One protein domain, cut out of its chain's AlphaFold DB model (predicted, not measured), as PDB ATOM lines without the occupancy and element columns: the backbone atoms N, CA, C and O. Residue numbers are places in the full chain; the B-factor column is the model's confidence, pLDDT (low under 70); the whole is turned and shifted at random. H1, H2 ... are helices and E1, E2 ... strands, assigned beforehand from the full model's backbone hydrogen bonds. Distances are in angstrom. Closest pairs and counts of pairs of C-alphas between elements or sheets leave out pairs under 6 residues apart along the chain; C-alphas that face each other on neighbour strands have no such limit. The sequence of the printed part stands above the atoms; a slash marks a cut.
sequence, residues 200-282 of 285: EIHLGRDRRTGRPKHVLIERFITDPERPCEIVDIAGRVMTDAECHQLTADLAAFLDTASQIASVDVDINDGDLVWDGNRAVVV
ATOM      1  N   GLU A 200      12.604  -4.953   9.854       92.12
ATOM      2  CA  GLU A 200      13.130  -4.174   8.727       92.12
ATOM      3  C   GLU A 200      14.495  -3.575   9.073       92.12
ATOM      4  O   GLU A 200      14.696  -3.037  10.165       92.12
ATOM      5  N   ILE A 201      15.436  -3.629   8.134       94.25
ATOM      6  CA  ILE A 201      16.762  -3.034   8.305       94.25
ATOM      7  C   ILE A 201      16.745  -1.637   7.693       94.25
ATOM      8  O   ILE A 201      16.366  -1.484   6.544       94.25
ATOM      9  N   HIS A 202      17.189  -0.622   8.433       92.38
ATOM     10  CA  HIS A 202      17.273   0.759   7.941       92.38
ATOM     11  C   HIS A 202      18.624   1.391   8.266       92.38
ATOM     12  O   HIS A 202      19.270   1.055   9.265       92.38
ATOM     13  N   LEU A 203      19.040   2.365   7.459       90.94
ATOM     14  CA  LEU A 203      20.202   3.202   7.732       90.94
ATOM     15  C   LEU A 203      19.772   4.491   8.445       90.94
ATOM     16  O   LEU A 203      19.378   5.484   7.839       90.94
ATOM     17  N   GLY A 204      19.909   4.497   9.766       86.12
ATOM     18  CA  GLY A 204      19.693   5.671  10.600       86.12
ATOM     19  C   GLY A 204      20.939   6.544  10.768       86.12
ATOM     20  O   GLY A 204      22.040   6.255  10.287       86.12
ATOM     21  N   ARG A 205      20.779   7.621  11.542       87.69
ATOM     22  CA  ARG A 205      21.888   8.445  12.042       87.69
ATOM     23  C   ARG A 205      21.827   8.549  13.554       87.69
ATOM     24  O   ARG A 205      20.785   8.836  14.137       87.69
ATOM     25  N   ASP A 206      22.971   8.364  14.196       84.31
ATOM     26  CA  ASP A 206      23.106   8.602  15.626       84.31
ATOM     27  C   ASP A 206      22.866  10.088  15.939       84.31
ATOM     28  O   ASP A 206      23.607  10.947  15.465       84.31
ATOM     29  N   ARG A 207      21.860  10.406  16.761       82.75
ATOM     30  CA  ARG A 207      21.492  11.805  17.062       82.75
ATOM     31  C   ARG A 207      22.616  12.614  17.718       82.75
ATOM     32  O   ARG A 207      22.641  13.832  17.584       82.75
ATOM     33  N   ARG A 208      23.540  11.964  18.433       85.81
ATOM     34  CA  ARG A 208      24.626  12.641  19.158       85.81
ATOM     35  C   ARG A 208      25.849  12.875  18.275       85.81
ATOM     36  O   ARG A 208      26.532  13.880  18.427       85.81
ATOM     37  N   THR A 209      26.164  11.923  17.405       88.81
ATOM     38  CA  THR A 209      27.415  11.895  16.631       88.81
ATOM     39  C   THR A 209      27.212  12.129  15.136       88.81
ATOM     40  O   THR A 209      28.192  12.320  14.422       88.81
ATOM     41  N   GLY A 210      25.972  12.080  14.643       88.12
ATOM     42  CA  GLY A 210      25.606  12.211  13.228       88.12
ATOM     43  C   GLY A 210      26.053  11.047  12.337       88.12
ATOM     44  O   GLY A 210      25.779  11.050  11.133       88.12
ATOM     45  N   ARG A 211      26.753  10.057  12.908       88.81
ATOM     46  CA  ARG A 211      27.308   8.917  12.177       88.81
ATOM     47  C   ARG A 211      26.197   7.963  11.727       88.81
ATOM     48  O   ARG A 211      25.232   7.790  12.477       88.81
ATOM     49  N   PRO A 212      26.332   7.349  10.540       89.50
ATOM     50  CA  PRO A 212      25.390   6.342  10.077       89.50
ATOM     51  C   PRO A 212      25.381   5.140  11.025       89.50
ATOM     52  O   PRO A 212      26.422   4.776  11.580       89.50
ATOM     53  N   LYS A 213      24.207   4.544  11.220       92.00
ATOM     54  CA  LYS A 213      24.012   3.322  12.005       92.00
ATOM     55  C   LYS A 213      22.921   2.475  11.378       92.00
ATOM     56  O   LYS A 213      21.880   3.018  11.024       92.00
ATOM     57  N   HIS A 214      23.127   1.167  11.323       93.94
ATOM     58  CA  HIS A 214      22.045   0.252  10.990       93.94
ATOM     59  C   HIS A 214      21.116   0.091  12.191       93.94
ATOM     60  O   HIS A 214      21.563  -0.050  13.337       93.94
ATOM     61  N   VAL A 215      19.820   0.149  11.926       93.94
ATOM     62  CA  VAL A 215      18.764  -0.051  12.912       93.94
ATOM     63  C   VAL A 215      17.834  -1.149  12.426       93.94
ATOM     64  O   VAL A 215      17.581  -1.262  11.231       93.94
ATOM     65  N   LEU A 216      17.354  -1.952  13.365       94.31
ATOM     66  CA  LEU A 216      16.274  -2.901  13.148       94.31
ATOM     67  C   LEU A 216      14.984  -2.252  13.623       94.31
ATOM     68  O   LEU A 216      14.905  -1.818  14.778       94.31
ATOM     69  N   ILE A 217      14.008  -2.178  12.733       90.19
ATOM     70  CA  ILE A 217      12.704  -1.580  12.974       90.19
ATOM     71  C   ILE A 217      11.684  -2.704  13.101       90.19
ATOM     72  O   ILE A 217      11.512  -3.514  12.195       90.19
ATOM     73  N   GLU A 218      11.023  -2.746  14.252       85.88
ATOM     74  CA  GLU A 218       9.893  -3.637  14.507       85.88
ATOM     75  C   GLU A 218       8.607  -3.026  13.959       85.88
ATOM     76  O   GLU A 218       7.829  -3.691  13.283       85.88
ATOM     77  N   ARG A 219       8.394  -1.733  14.224       78.56
ATOM     78  CA  ARG A 219       7.264  -0.980  13.678       78.56
ATOM     79  C   ARG A 219       7.527   0.518  13.668       78.56
ATOM     80  O   ARG A 219       8.165   1.067  14.571       78.56
ATOM     81  N   PHE A 220       6.940   1.180  12.683       76.56
ATOM     82  CA  PHE A 220       6.749   2.624  12.683       76.56
ATOM     83  C   PHE A 220       5.485   2.958  13.476       76.56
ATOM     84  O   PHE A 220       4.448   2.333  13.287       76.56
ATOM     85  N   ILE A 221       5.565   3.929  14.375       77.06
ATOM     86  CA  ILE A 221       4.419   4.419  15.140       77.06
ATOM     87  C   ILE A 221       3.939   5.681  14.430       77.06
ATOM     88  O   ILE A 221       4.713   6.628  14.274       77.06
ATOM     89  N   THR A 222       2.690   5.681  13.971       68.25
ATOM     90  CA  THR A 222       2.102   6.780  13.191       68.25
ATOM     91  C   THR A 222       1.109   7.597  14.014       68.25
ATOM     92  O   THR A 222       0.588   7.125  15.027       68.25
ATOM     93  N   ASP A 223       0.878   8.850  13.617       66.06
ATOM     94  CA  ASP A 223      -0.178   9.688  14.195       66.06
ATOM     95  C   ASP A 223      -1.562   9.136  13.784       66.06
ATOM     96  O   ASP A 223      -1.846   9.071  12.586       66.06
ATOM     97  N   PRO A 224      -2.454   8.769  14.727       64.56
ATOM     98  CA  PRO A 224      -3.785   8.257  14.393       64.56
ATOM     99  C   PRO A 224      -4.652   9.234  13.586       64.56
ATOM    100  O   PRO A 224      -5.507   8.798  12.819       64.56
ATOM    101  N   GLU A 225      -4.453  10.545  13.752       65.44
ATOM    102  CA  GLU A 225      -5.175  11.578  12.997       65.44
ATOM    103  C   GLU A 225      -4.501  11.882  11.650       65.44
ATOM    104  O   GLU A 225      -5.127  12.444  10.748       65.44
ATOM    105  N   ARG A 226      -3.221  11.515  11.500       63.78
ATOM    106  CA  ARG A 226      -2.406  11.737  10.296       63.78
ATOM    107  C   ARG A 226      -1.560  10.489   9.994       63.78
ATOM    108  O   ARG A 226      -0.345  10.531  10.175       63.78
ATOM    109  N   PRO A 227      -2.155   9.391   9.485       57.19
ATOM    110  CA  PRO A 227      -1.482   8.086   9.380       57.19
ATOM    111  C   PRO A 227      -0.229   8.046   8.489       57.19
ATOM    112  O   PRO A 227       0.539   7.091   8.539       57.19
ATOM    113  N   CYS A 228       0.003   9.078   7.672       57.75
ATOM    114  CA  CYS A 228       1.231   9.240   6.893       57.75
ATOM    115  C   CYS A 228       2.414   9.811   7.699       57.75
ATOM    116  O   CYS A 228       3.543   9.802   7.208       57.75
ATOM    117  N   GLU A 229       2.187  10.316   8.914       68.12
ATOM    118  CA  GLU A 229       3.218  10.897   9.772       68.12
ATOM    119  C   GLU A 229       3.753   9.855  10.755       68.12
ATOM    120  O   GLU A 229       3.032   9.384  11.634       68.12
ATOM    121  N   ILE A 230       5.040   9.521  10.630       73.88
ATOM    122  CA  ILE A 230       5.755   8.673  11.588       73.88
ATOM    123  C   ILE A 230       6.158   9.540  12.781       73.88
ATOM    124  O   ILE A 230       7.025  10.409  12.663       73.88
ATOM    125  N   VAL A 231       5.542   9.292  13.934       80.19
ATOM    126  CA  VAL A 231       5.794  10.038  15.174       80.19
ATOM    127  C   VAL A 231       6.841   9.371  16.060       80.19
ATOM    128  O   VAL A 231       7.530  10.058  16.814       80.19
ATOM    129  N   ASP A 232       6.992   8.047  15.963       82.19
ATOM    130  CA  ASP A 232       8.013   7.296  16.694       82.19
ATOM    131  C   ASP A 232       8.380   5.987  15.968       82.19
ATOM    132  O   ASP A 232       7.730   5.584  15.003       82.19
ATOM    133  N   ILE A 233       9.452   5.326  16.397       83.44
ATOM    134  CA  ILE A 233       9.933   4.064  15.827       83.44
ATOM    135  C   ILE A 233      10.216   3.101  16.976       83.44
ATOM    136  O   ILE A 233      11.079   3.365  17.815       83.44
ATOM    137  N   ALA A 234       9.543   1.951  16.983       88.50
ATOM    138  CA  ALA A 234       9.935   0.845  17.843       88.50
ATOM    139  C   ALA A 234      11.021   0.035  17.132       88.50
ATOM    140  O   ALA A 234      10.822  -0.481  16.031       88.50
ATOM    141  N   GLY A 235      12.191  -0.051  17.753       91.25
ATOM    142  CA  GLY A 235      13.330  -0.734  17.167       91.25
ATOM    143  C   GLY A 235      14.578  -0.643  18.029       91.25
ATOM    144  O   GLY A 235      14.563  -0.141  19.156       91.25
ATOM    145  N   ARG A 236      15.692  -1.125  17.484       93.75
ATOM    146  CA  ARG A 236      16.999  -1.072  18.143       93.75
ATOM    147  C   ARG A 236      18.122  -0.858  17.148       93.75
ATOM    148  O   ARG A 236      18.004  -1.149  15.966       93.75
ATOM    149  N   VAL A 237      19.255  -0.392  17.652       94.19
ATOM    150  CA  VAL A 237      20.491  -0.352  16.867       94.19
ATOM    151  C   VAL A 237      21.024  -1.780  16.714       94.19
ATOM    152  O   VAL A 237      20.989  -2.558  17.673       94.19
ATOM    153  N   MET A 238      21.514  -2.119  15.522       95.75
ATOM    154  CA  MET A 238      22.241  -3.370  15.307       95.75
ATOM    155  C   MET A 238      23.558  -3.352  16.088       95.75
ATOM    156  O   MET A 238      24.247  -2.335  16.171       95.75
ATOM    157  N   THR A 239      23.921  -4.486  16.668       95.94
ATOM    158  CA  THR A 239      25.244  -4.693  17.259       95.94
ATOM    159  C   THR A 239      26.318  -4.715  16.171       95.94
ATOM    160  O   THR A 239      26.031  -4.933  14.992       95.94
ATOM    161  N   ASP A 240      27.581  -4.538  16.562       95.19
ATOM    162  CA  ASP A 240      28.696  -4.615  15.615       95.19
ATOM    163  C   ASP A 240      28.747  -5.984  14.921       95.19
ATOM    164  O   ASP A 240      28.968  -6.044  13.715       95.19
ATOM    165  N   ALA A 241      28.496  -7.078  15.648       96.81
ATOM    166  CA  ALA A 241      28.469  -8.426  15.078       96.81
ATOM    167  C   ALA A 241      27.372  -8.578  14.012       96.81
ATOM    168  O   ALA A 241      27.647  -9.072  12.921       96.81
ATOM    169  N   GLU A 242      26.163  -8.082  14.288       97.56
ATOM    170  CA  GLU A 242      25.058  -8.086  13.322       97.56
ATOM    171  C   GLU A 242      25.373  -7.220  12.095       97.56
ATOM    172  O   GLU A 242      25.060  -7.614  10.979       97.56
ATOM    173  N   CYS A 243      26.044  -6.074  12.261       96.19
ATOM    174  CA  CYS A 243      26.448  -5.236  11.127       96.19
ATOM    175  C   CYS A 243      27.480  -5.932  10.222       96.19
ATOM    176  O   CYS A 243      27.414  -5.810   8.996       96.19
ATOM    177  N   HIS A 244      28.439  -6.657  10.812       96.06
ATOM    178  CA  HIS A 244      29.395  -7.459  10.043       96.06
ATOM    179  C   HIS A 244      28.684  -8.597   9.305       96.06
ATOM    180  O   HIS A 244      28.967  -8.815   8.129       96.06
ATOM    181  N   GLN A 245      27.738  -9.272   9.967       97.25
ATOM    182  CA  GLN A 245      26.955 -10.349   9.362       97.25
ATOM    183  C   GLN A 245      26.078  -9.836   8.214       97.25
ATOM    184  O   GLN A 245      26.168 -10.374   7.121       97.25
ATOM    185  N   LEU A 246      25.346  -8.732   8.405       96.19
ATOM    186  CA  LEU A 246      24.583  -8.050   7.352       96.19
ATOM    187  C   LEU A 246      25.444  -7.765   6.116       96.19
ATOM    188  O   LEU A 246      25.033  -8.037   4.992       96.19
ATOM    189  N   THR A 247      26.648  -7.222   6.322       95.56
ATOM    190  CA  THR A 247      27.562  -6.903   5.216       95.56
ATOM    191  C   THR A 247      27.992  -8.169   4.474       95.56
ATOM    192  O   THR A 247      28.031  -8.174   3.244       95.56
ATOM    193  N   ALA A 248      28.307  -9.239   5.208       96.44
ATOM    194  CA  ALA A 248      28.698 -10.519   4.630       96.44
ATOM    195  C   ALA A 248      27.541 -11.191   3.871       96.44
ATOM    196  O   ALA A 248      27.746 -11.655   2.753       96.44
ATOM    197  N   ASP A 249      26.339 -11.197   4.447       96.62
ATOM    198  CA  ASP A 249      25.134 -11.778   3.850       96.62
ATOM    199  C   ASP A 249      24.743 -11.047   2.564       96.62
ATOM    200  O   ASP A 249      24.518 -11.684   1.535       96.62
ATOM    201  N   LEU A 250      24.716  -9.709   2.596       96.00
ATOM    202  CA  LEU A 250      24.377  -8.899   1.427       96.00
ATOM    203  C   LEU A 250      25.413  -9.072   0.312       96.00
ATOM    204  O   LEU A 250      25.038  -9.252  -0.844       96.00
ATOM    205  N   ALA A 251      26.708  -9.070   0.644       95.75
ATOM    206  CA  ALA A 251      27.759  -9.315  -0.341       95.75
ATOM    207  C   ALA A 251      27.627 -10.710  -0.971       95.75
ATOM    208  O   ALA A 251      27.643 -10.834  -2.191       95.75
ATOM    209  N   ALA A 252      27.422 -11.748  -0.154       95.25
ATOM    210  CA  ALA A 252      27.242 -13.113  -0.639       95.25
ATOM    211  C   ALA A 252      26.003 -13.252  -1.541       95.25
ATOM    212  O   ALA A 252      26.058 -13.941  -2.566       95.25
ATOM    213  N   PHE A 253      24.902 -12.581  -1.186       97.06
ATOM    214  CA  PHE A 253      23.704 -12.533  -2.016       97.06
ATOM    215  C   PHE A 253      23.981 -11.860  -3.362       97.06
ATOM    216  O   PHE A 253      23.732 -12.475  -4.395       97.06
ATOM    217  N   LEU A 254      24.520 -10.635  -3.364       96.56
ATOM    218  CA  LEU A 254      24.784  -9.868  -4.585       96.56
ATOM    219  C   LEU A 254      25.766 -10.597  -5.508       96.56
ATOM    220  O   LEU A 254      25.508 -10.716  -6.706       96.56
ATOM    221  N   ASP A 255      26.847 -11.156  -4.959       95.88
ATOM    222  CA  ASP A 255      27.836 -11.921  -5.725       95.88
ATOM    223  C   ASP A 255      27.201 -13.136  -6.412       95.88
ATOM    224  O   ASP A 255      27.493 -13.426  -7.575       95.88
ATOM    225  N   THR A 256      26.300 -13.838  -5.725       96.38
ATOM    226  CA  THR A 256      25.631 -15.019  -6.284       96.38
ATOM    227  C   THR A 256      24.545 -14.625  -7.285       96.38
ATOM    228  O   THR A 256      24.540 -15.103  -8.417       96.38
ATOM    229  N   ALA A 257      23.657 -13.702  -6.912       96.12
ATOM    230  CA  ALA A 257      22.555 -13.240  -7.751       96.12
ATOM    231  C   ALA A 257      23.041 -12.562  -9.044       96.12
ATOM    232  O   ALA A 257      22.417 -12.738 -10.093       96.12
ATOM    233  N   SER A 258      24.192 -11.878  -9.004       95.25
ATOM    234  CA  SER A 258      24.805 -11.239 -10.179       95.25
ATOM    235  C   SER A 258      25.185 -12.212 -11.302       95.25
ATOM    236  O   SER A 258      25.337 -11.798 -12.453       95.25
ATOM    237  N   GLN A 259      25.298 -13.510 -11.002       95.19
ATOM    238  CA  GLN A 259      25.531 -14.561 -12.000       95.19
ATOM    239  C   GLN A 259      24.285 -14.839 -12.855       95.19
ATOM    240  O   GLN A 259      24.404 -15.388 -13.949       95.19
ATOM    241  N   ILE A 260      23.102 -14.456 -12.363       96.06
ATOM    242  CA  ILE A 260      21.807 -14.644 -13.021       96.06
ATOM    243  C   ILE A 260      21.331 -13.338 -13.660       96.06
ATOM    244  O   ILE A 260      20.968 -13.318 -14.837       96.06
ATOM    245  N   ALA A 261      21.330 -12.246 -12.897       93.44
ATOM    246  CA  ALA A 261      20.849 -10.944 -13.343       93.44
ATOM    247  C   ALA A 261      21.588  -9.812 -12.627       93.44
ATOM    248  O   ALA A 261      22.067  -9.977 -11.511       93.44
ATOM    249  N   SER A 262      21.634  -8.629 -13.247       92.62
ATOM    250  CA  SER A 262      22.008  -7.419 -12.514       92.62
ATOM    251  C   SER A 262      20.928  -7.154 -11.474       92.62
ATOM    252  O   SER A 262      19.793  -6.880 -11.856       92.62
ATOM    253  N   VAL A 263      21.295  -7.253 -10.200       92.88
ATOM    254  CA  VAL A 263      20.406  -6.994  -9.072       92.88
ATOM    255  C   VAL A 263      20.968  -5.874  -8.219       92.88
ATOM    256  O   VAL A 263      22.182  -5.782  -8.022       92.88
ATOM    257  N   ASP A 264      20.074  -5.046  -7.707       92.31
ATOM    258  CA  ASP A 264      20.376  -4.074  -6.663       92.31
ATOM    259  C   ASP A 264      19.428  -4.256  -5.473       92.31
ATOM    260  O   ASP A 264      18.297  -4.728  -5.634       92.31
ATOM    261  N   VAL A 265      19.915  -3.913  -4.283       91.94
ATOM    262  CA  VAL A 265      19.196  -4.062  -3.014       91.94
ATOM    263  C   VAL A 265      19.444  -2.813  -2.173       91.94
ATOM    264  O   VAL A 265      20.577  -2.557  -1.759       91.94
ATOM    265  N   ASP A 266      18.387  -2.049  -1.885       89.75
ATOM    266  CA  ASP A 266      18.482  -0.856  -1.042       89.75
ATOM    267  C   ASP A 266      17.969  -1.147   0.371       89.75
ATOM    268  O   ASP A 266      16.814  -1.522   0.587       89.75
ATOM    269  N   ILE A 267      18.837  -0.926   1.357       87.50
ATOM    270  CA  ILE A 267      18.504  -1.093   2.773       87.50
ATOM    271  C   ILE A 267      17.293  -0.223   3.152       87.50
ATOM    272  O   ILE A 267      16.386  -0.706   3.815       87.50
ATOM    273  N   ASN A 268      17.235   1.042   2.730       84.81
ATOM    274  CA  ASN A 268      16.217   1.980   3.224       84.81
ATOM    275  C   ASN A 268      14.843   1.815   2.579       84.81
ATOM    276  O   ASN A 268      13.852   2.297   3.126       84.81
ATOM    277  N   ASP A 269      14.766   1.129   1.446       83.12
ATOM    278  CA  ASP A 269      13.485   0.839   0.802       83.12
ATOM    279  C   ASP A 269      12.839  -0.441   1.376       83.12
ATOM    280  O   ASP A 269      11.708  -0.808   1.046       83.12
ATOM    281  N   GLY A 270      13.521  -1.071   2.341       84.38
ATOM    282  CA  GLY A 270      13.110  -2.296   3.015       84.38
ATOM    283  C   GLY A 270      13.162  -3.510   2.096       84.38
ATOM    284  O   GLY A 270      12.307  -4.387   2.193       84.38
ATOM    285  N   ASP A 271      14.177  -3.548   1.230       91.75
ATOM    286  CA  ASP A 271      14.508  -4.711   0.407       91.75
ATOM    287  C   ASP A 271      15.178  -5.825   1.243       91.75
ATOM    288  O   ASP A 271      15.286  -6.966   0.788       91.75
ATOM    289  N   LEU A 272      15.596  -5.521   2.483       93.75
ATOM    290  CA  LEU A 272      16.147  -6.473   3.451       93.75
ATOM    291  C   LEU A 272      15.403  -6.466   4.786       93.75
ATOM    292  O   LEU A 272      15.069  -5.416   5.344       93.75
ATOM    293  N   VAL A 273      15.290  -7.659   5.359       95.44
ATOM    294  CA  VAL A 273      14.841  -7.874   6.736       95.44
ATOM    295  C   VAL A 273      15.858  -8.709   7.510       95.44
ATOM    296  O   VAL A 273      16.668  -9.433   6.931       95.44
ATOM    297  N   TRP A 274      15.830  -8.608   8.833       97.06
ATOM    298  CA  TRP A 274      16.655  -9.393   9.744       97.06
ATOM    299  C   TRP A 274      15.808 -10.473  10.410       97.06
ATOM    300  O   TRP A 274      14.901 -10.136  11.167       97.06
ATOM    301  N   ASP A 275      16.120 -11.751  10.183       95.12
ATOM    302  CA  ASP A 275      15.354 -12.896  10.725       95.12
ATOM    303  C   ASP A 275      15.745 -13.289  12.167       95.12
ATOM    304  O   ASP A 275      15.282 -14.290  12.709       95.12
ATOM    305  N   GLY A 276      16.641 -12.517  12.788       94.12
ATOM    306  CA  GLY A 276      17.225 -12.804  14.099       94.12
ATOM    307  C   GLY A 276      18.639 -13.386  14.031       94.12
ATOM    308  O   GLY A 276      19.374 -13.272  15.012       94.12
ATOM    309  N   ASN A 277      19.051 -13.932  12.886       94.38
ATOM    310  CA  ASN A 277      20.364 -14.544  12.692       94.38
ATOM    311  C   ASN A 277      21.117 -13.999  11.469       94.38
ATOM    312  O   ASN A 277      22.342 -13.886  11.512       94.38
ATOM    313  N   ARG A 278      20.405 -13.675  10.389       95.56
ATOM    314  CA  ARG A 278      20.982 -13.203   9.126       95.56
ATOM    315  C   ARG A 278      20.086 -12.181   8.437       95.56
ATOM    316  O   ARG A 278      18.898 -12.054   8.741       95.56
ATOM    317  N   ALA A 279      20.666 -11.472   7.476       96.81
ATOM    318  CA  ALA A 279      19.901 -10.657   6.546       96.81
ATOM    319  C   ALA A 279      19.234 -11.540   5.482       96.81
ATOM    320  O   ALA A 279      19.866 -12.417   4.895       96.81
ATOM    321  N   VAL A 280      17.951 -11.285   5.236       97.50
ATOM    322  CA  VAL A 280      17.138 -11.954   4.222       97.50
ATOM    323  C   VAL A 280      16.654 -10.911   3.227       97.50
ATOM    324  O   VAL A 280      16.036  -9.916   3.610       97.50
ATOM    325  N   VAL A 281      16.930 -11.138   1.946       97.00
ATOM    326  CA  VAL A 281      16.463 -10.273   0.859       97.00
ATOM    327  C   VAL A 281      14.993 -10.567   0.572       97.00
ATOM    328  O   VAL A 281      14.611 -11.714   0.357       97.00
ATOM    329  N   VAL A 282      14.154  -9.537   0.572       94.75
ATOM    330  CA  VAL A 282      12.704  -9.653   0.334       94.75
ATOM    331  C   VAL A 282      12.255  -8.956  -0.950       94.75
ATOM    332  O   VAL A 282      11.155  -9.226  -1.430       94.75
TER     333      VAL A 282
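What this domain is: This is residues 200 to 282 of the 285 residues of an uncharacterized protein of Pusillimonas sp. TS35 (UniProt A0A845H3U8). A strongly twisted sheet, the meander E1 E2 E3, each strand the antiparallel neighbour of the one before, makes one end of an elongated domain and helix H1 the other, with the small antiparallel hairpin E4 and E5 between them. The 83 printed residues run E1 E2 E3 H1 E4 E5, class mixed. The whole is only just loose, close to compact, with radius of gyration of the C-alphas 14.6 A and spans 47 by 27 by 23 A.

How they stand to each other: Inner strand E2, residues 212 to 223, bends by 84 degrees at residue 216 and forms hairpins with E1, residues 200 to 205, and E3, residues 226 to 237. Within hydrogen-bond range are N 202 and O 215, 2.9 A, and N 216 and O 236, 2.8 A. H1, residues 240 to 257, with every O i to N i+4 pair within range, only grazes this sheet. E4, residues 272 to 274, and E5, residues 279 to 281, form a hairpin, N 273 to O 280 3.0 A. The closest C-alphas of E1 and E4, Glu 200 and Val 273, are 4.5 A apart; those of H1 and E5, Leu 246 and Ala 279, 5.4 A.

Where its parts are: E1 begins at C-alpha 200 (13.130, -4.174, 8.727); E5 ends at C-alpha 281 (16.463, -10.273, 0.859). E2, E3 and H1 measure 26.1, 26.7 and 25.7 A.

The domain as a whole: The printed part has no cut. The link H1 to E4 is long. Residues 222 to 229 have pLDDT under 70.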